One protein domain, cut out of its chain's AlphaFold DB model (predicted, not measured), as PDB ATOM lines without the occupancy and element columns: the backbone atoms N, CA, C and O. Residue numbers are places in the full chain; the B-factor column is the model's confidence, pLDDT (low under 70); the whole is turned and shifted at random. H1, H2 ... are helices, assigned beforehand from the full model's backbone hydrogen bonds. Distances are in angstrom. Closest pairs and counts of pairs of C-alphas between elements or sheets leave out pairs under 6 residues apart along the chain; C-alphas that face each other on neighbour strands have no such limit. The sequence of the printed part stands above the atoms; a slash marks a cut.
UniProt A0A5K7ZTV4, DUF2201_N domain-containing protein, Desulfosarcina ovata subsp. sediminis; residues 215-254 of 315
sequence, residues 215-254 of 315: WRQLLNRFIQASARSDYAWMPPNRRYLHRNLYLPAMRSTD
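AT A GLANCE: This is residues 215 to 254 of the 315 residues of the protein "DUF2201_N domain-containing protein" of Desulfosarcina ovata subsp. sediminis (UniProt A0A5K7ZTV4). A thin rod with helix H1 at one end, its residues 215 to 223 sticking out free; a long link leads from it to the short helix H2 near the other end, and residues 242 to 254 fold back beside that link. The printed part has 40 residues with two named helices, H1 then H2, and no named strand; the class is all helix, though under half of the residues are in named elements. It is only just extended, close to loose, with a radius of gyration of the C-alphas of 13.8 A and spans of 44 by 14 by 10 A.

HOW THE PARTS SIT: H1, residues 215 to 226, and H2, residues 238 to 241, are apart. Residues 231 to 232 make a short antiparallel pairing with residues 249 to 250. Each O i to N i+4 pair in H1 is within hydrogen-bond range; H2 is too short for such a pair, and its one O i to N i+3 pair is not within range.

IN THESE COORDINATES: H1 begins at C-alpha 215, (-15.483, -38.629, 8.456), and is 15.9 A long. H2 ends at C-alpha 241, (-16.164, -2.011, 25.671).

THE WHOLE: The two C-alphas farthest apart, of Trp 215 and Asn 244, are 44.4 A apart. The printed part has no cut. The link from H1 to H2, 11 residues, is long. The model's pLDDT is under 70 at residues 226 to 233 and 250 to 254.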
ATOM      1  N   TRP A 215     -15.160 -38.442   7.048       82.69
ATOM      2  CA  TRP A 215     -15.483 -38.629   8.456       82.69
ATOM      3  C   TRP A 215     -14.758 -37.629   9.364       82.69
ATOM      4  O   TRP A 215     -15.286 -37.287  10.419       82.69
ATOM      5  N   ARG A 216     -13.593 -37.097   8.962       80.88
ATOM      6  CA  ARG A 216     -12.865 -36.087   9.747       80.88
ATOM      7  C   ARG A 216     -13.621 -34.773   9.787       80.88
ATOM      8  O   ARG A 216     -13.646 -34.113  10.821       80.88
ATOM      9  N   GLN A 217     -14.256 -34.403   8.679       81.69
ATOM     10  CA  GLN A 217     -15.090 -33.207   8.606       81.69
ATOM     11  C   GLN A 217     -16.387 -33.392   9.389       81.69
ATOM     12  O   GLN A 217     -16.791 -32.479  10.101       81.69
ATOM     13  N   LEU A 218     -17.003 -34.578   9.313       83.00
ATOM     14  CA  LEU A 218     -18.179 -34.910  10.123       83.00
ATOM     15  C   LEU A 218     -17.863 -34.865  11.617       83.00
ATOM     16  O   LEU A 218     -18.607 -34.244  12.372       83.00
ATOM     17  N   LEU A 219     -16.742 -35.459  12.025       81.69
ATOM     18  CA  LEU A 219     -16.270 -35.434  13.401       81.69
ATOM     19  C   LEU A 219     -15.925 -34.010  13.842       81.69
ATOM     20  O   LEU A 219     -16.336 -33.604  14.917       81.69
ATOM     21  N   ASN A 220     -15.229 -33.225  13.018       78.75
ATOM     22  CA  ASN A 220     -14.928 -31.829  13.332       78.75
ATOM     23  C   ASN A 220     -16.212 -31.001  13.482       78.75
ATOM     24  O   ASN A 220     -16.347 -30.256  14.445       78.75
ATOM     25  N   ARG A 221     -17.186 -31.173  12.583       79.62
ATOM     26  CA  ARG A 221     -18.500 -30.526  12.687       79.62
ATOM     27  C   ARG A 221     -19.225 -30.948  13.961       79.62
ATOM     28  O   ARG A 221     -19.805 -30.101  14.624       79.62
ATOM     29  N   PHE A 222     -19.188 -32.236  14.296       79.44
ATOM     30  CA  PHE A 222     -19.785 -32.770  15.516       79.44
ATOM     31  C   PHE A 222     -19.127 -32.165  16.758       79.44
ATOM     32  O   PHE A 222     -19.811 -31.567  17.573       79.44
ATOM     33  N   ILE A 223     -17.798 -32.210  16.839       76.50
ATOM     34  CA  ILE A 223     -17.006 -31.609  17.915       76.50
ATOM     35  C   ILE A 223     -17.307 -30.110  18.041       76.50
ATOM     36  O   ILE A 223     -17.532 -29.631  19.143       76.50
ATOM     37  N   GLN A 224     -17.363 -29.366  16.935       72.75
ATOM     38  CA  GLN A 224     -17.683 -27.935  16.938       72.75
ATOM     39  C   GLN A 224     -19.129 -27.647  17.366       72.75
ATOM     40  O   GLN A 224     -19.371 -26.667  18.067       72.75
ATOM     41  N   ALA A 225     -20.083 -28.490  16.970       70.31
ATOM     42  CA  ALA A 225     -21.476 -28.378  17.394       70.31
ATOM     43  C   ALA A 225     -21.654 -28.727  18.881       70.31
ATOM     44  O   ALA A 225     -22.430 -28.071  19.571       70.31
ATOM     45  N   SER A 226     -20.910 -29.718  19.380       66.69
ATOM     46  CA  SER A 226     -20.866 -30.096  20.796       66.69
ATOM     47  C   SER A 226     -20.084 -29.093  21.646       66.69
ATOM     48  O   SER A 226     -20.382 -28.937  22.823       66.69
ATOM     49  N   ALA A 227     -19.135 -28.358  21.061       64.62
ATOM     50  CA  ALA A 227     -18.390 -27.271  21.703       64.62
ATOM     51  C   ALA A 227     -19.193 -25.959  21.794       64.62
ATOM     52  O   ALA A 227     -18.619 -24.864  21.731       64.62
ATOM     53  N   ARG A 228     -20.524 -26.038  21.926       53.16
ATOM     54  CA  ARG A 228     -21.413 -24.880  22.101       53.16
ATOM     55  C   ARG A 228     -21.271 -24.271  23.503       53.16
ATOM     56  O   ARG A 228     -22.126 -24.412  24.356       53.16
ATOM     57  N   SER A 229     -20.132 -23.605  23.670       54.94
ATOM     58  CA  SER A 229     -19.875 -22.283  24.249       54.94
ATOM     59  C   SER A 229     -20.832 -21.801  25.337       54.94
ATOM     60  O   SER A 229     -21.833 -21.147  25.047       54.94
ATOM     61  N   ASP A 230     -20.407 -21.991  26.582       58.22
ATOM     62  CA  ASP A 230     -20.827 -21.152  27.695       58.22
ATOM     63  C   ASP A 230     -20.441 -19.687  27.420       58.22
ATOM     64  O   ASP A 230     -19.357 -19.367  26.910       58.22
ATOM     65  N   TYR A 231     -21.344 -18.764  27.737       63.91
ATOM     66  CA  TYR A 231     -21.063 -17.336  27.678       63.91
ATOM     67  C   TYR A 231     -20.081 -16.967  28.795       63.91
ATOM     68  O   TYR A 231     -20.401 -17.057  29.977       63.91
ATOM     69  N   ALA A 232     -18.877 -16.525  28.428       65.31
ATOM     70  CA  ALA A 232     -17.884 -16.088  29.399       65.31
ATOM     71  C   ALA A 232     -18.017 -14.580  29.637       65.31
ATOM     72  O   ALA A 232     -17.790 -13.767  28.736       65.31
ATOM     73  N   TRP A 233     -18.339 -14.190  30.868       68.56
ATOM     74  CA  TRP A 233     -18.405 -12.782  31.272       68.56
ATOM     75  C   TRP A 233     -17.018 -12.144  31.444       68.56
ATOM     76  O   TRP A 233     -16.880 -10.925  31.336       68.56
ATOM     77  N   MET A 234     -15.965 -12.955  31.628       74.50
ATOM     78  CA  MET A 234     -14.591 -12.481  31.792       74.50
ATOM     79  C   MET A 234     -13.575 -13.212  30.894       74.50
ATOM     80  O   MET A 234     -13.467 -14.440  30.938       74.50
ATOM     81  N   PRO A 235     -12.762 -12.477  30.109       70.44
ATOM     82  CA  PRO A 235     -12.864 -11.052  29.831       70.44
ATOM     83  C   PRO A 235     -14.074 -10.749  28.916       70.44
ATOM     84  O   PRO A 235     -14.323 -11.506  27.973       70.44
ATOM     85  N   PRO A 236     -14.783  -9.633  29.154       79.44
ATOM     86  CA  PRO A 236     -15.951  -9.221  28.374       79.44
ATOM     87  C   PRO A 236     -15.603  -8.908  26.913       79.44
ATOM     88  O   PRO A 236     -14.447  -8.647  26.554       79.44
ATOM     89  N   ASN A 237     -16.618  -8.913  26.045       80.31
ATOM     90  CA  ASN A 237     -16.427  -8.732  24.611       80.31
ATOM     91  C   ASN A 237     -15.837  -7.348  24.271       80.31
ATOM     92  O   ASN A 237     -16.522  -6.322  24.293       80.31
ATOM     93  N   ARG A 238     -14.562  -7.340  23.855       80.88
ATOM     94  CA  ARG A 238     -13.788  -6.124  23.538       80.88
ATOM     95  C   ARG A 238     -14.418  -5.241  22.464       80.88
ATOM     96  O   ARG A 238     -14.137  -4.045  22.438       80.88
ATOM     97  N   ARG A 239     -15.276  -5.798  21.603       81.62
ATOM     98  CA  ARG A 239     -15.975  -5.046  20.553       81.62
ATOM     99  C   ARG A 239     -16.898  -3.972  21.123       81.62
ATOM    100  O   ARG A 239     -17.054  -2.937  20.487       81.62
ATOM    101  N   TYR A 240     -17.467  -4.191  22.308       84.38
ATOM    102  CA  TYR A 240     -18.490  -3.320  22.896       84.38
ATOM    103  C   TYR A 240     -17.990  -2.486  24.080       84.38
ATOM    104  O   TYR A 240     -18.653  -1.530  24.475       84.38
ATOM    105  N   LEU A 241     -16.770  -2.753  24.561       84.38
ATOM    106  CA  LEU A 241     -16.164  -2.011  25.671       84.38
ATOM    107  C   LEU A 241     -16.069  -0.504  25.413       84.38
ATOM    108  O   LEU A 241     -16.283   0.283  26.325       84.38
ATOM    109  N   HIS A 242     -15.825  -0.085  24.166       83.94
ATOM    110  CA  HIS A 242     -15.763   1.339  23.806       83.94
ATOM    111  C   HIS A 242     -17.102   2.080  23.971       83.94
ATOM    112  O   HIS A 242     -17.125   3.306  23.945       83.94
ATOM    113  N   ARG A 243     -18.212   1.346  24.115       87.50
ATOM    114  CA  ARG A 243     -19.557   1.887  24.352       87.50
ATOM    115  C   ARG A 243     -20.012   1.706  25.800       87.50
ATOM    116  O   ARG A 243     -21.196   1.851  26.065       87.50
ATOM    117  N   ASN A 244     -19.098   1.361  26.714       83.75
ATOM    118  CA  ASN A 244     -19.402   1.010  28.106       83.75
ATOM    119  C   ASN A 244     -20.409  -0.150  28.255       83.75
ATOM    120  O   ASN A 244     -21.092  -0.251  29.268       83.75
ATOM    121  N   LEU A 245     -20.490  -1.042  27.259       83.75
ATOM    122  CA  LEU A 245     -21.329  -2.241  27.303       83.75
ATOM    123  C   LEU A 245     -20.466  -3.465  27.629       83.75
ATOM    124  O   LEU A 245     -19.576  -3.839  26.859       83.75
ATOM    125  N   TYR A 246     -20.754  -4.100  28.765       84.12
ATOM    126  CA  TYR A 246     -20.082  -5.308  29.242       84.12
ATOM    127  C   TYR A 246     -20.903  -6.536  28.862       84.12
ATOM    128  O   TYR A 246     -21.676  -7.058  29.655       84.12
ATOM    129  N   LEU A 247     -20.763  -6.966  27.607       84.75
ATOM    130  CA  LEU A 247     -21.466  -8.140  27.093       84.75
ATOM    131  C   LEU A 247     -20.605  -9.404  27.220       84.75
ATOM    132  O   LEU A 247     -19.376  -9.314  27.052       84.75
ATOM    133  N   PRO A 248     -21.228 -10.578  27.435       80.56
ATOM    134  CA  PRO A 248     -20.512 -11.839  27.446       80.56
ATOM    135  C   PRO A 248     -19.752 -12.053  26.139       80.56
ATOM    136  O   PRO A 248     -20.248 -11.790  25.036       80.56
ATOM    137  N   ALA A 249     -18.517 -12.528  26.253       71.38
ATOM    138  CA  ALA A 249     -17.777 -13.013  25.108       71.38
ATOM    139  C   ALA A 249     -18.198 -14.459  24.842       71.38
ATOM    140  O   ALA A 249     -18.157 -15.310  25.730       71.38
ATOM    141  N   MET A 250     -18.569 -14.751  23.597       64.50
ATOM    142  CA  MET A 250     -18.767 -16.127  23.166       64.50
ATOM    143  C   MET A 250     -17.389 -16.795  23.137       64.50
ATOM    144  O   MET A 250     -16.559 -16.488  22.276       64.50
ATOM    145  N   ARG A 251     -17.107 -17.638  24.133       61.69
ATOM    146  CA  ARG A 251     -15.871 -18.408  24.203       61.69
ATOM    147  C   ARG A 251     -16.191 -19.881  24.048       61.69
ATOM    148  O   ARG A 251     -16.783 -20.492  24.922       61.69
ATOM    149  N   SER A 252     -15.699 -20.470  22.966       61.41
ATOM    150  CA  SER A 252     -15.561 -21.918  22.846       61.41
ATOM    151  C   SER A 252     -14.258 -22.348  23.531       61.41
ATOM    152  O   SER A 252     -13.314 -22.792  22.874       61.41
ATOM    153  N   THR A 253     -14.128 -22.108  24.832       54.00
ATOM    154  CA  THR A 253     -13.028 -22.698  25.602       54.00
ATOM    155  C   THR A 253     -13.592 -23.852  26.385       54.00
ATOM    156  O   THR A 253     -14.183 -23.650  27.436       54.00
ATOM    157  N   ASP A 254     -13.390 -25.020  25.786       57.34
ATOM    158  CA  ASP A 254     -13.281 -26.339  26.395       57.34
ATOM    159  C   ASP A 254     -14.315 -27.306  25.830       57.34
ATOM    160  O   ASP A 254     -15.516 -27.234  26.071       57.34
TER     161      ASP A 254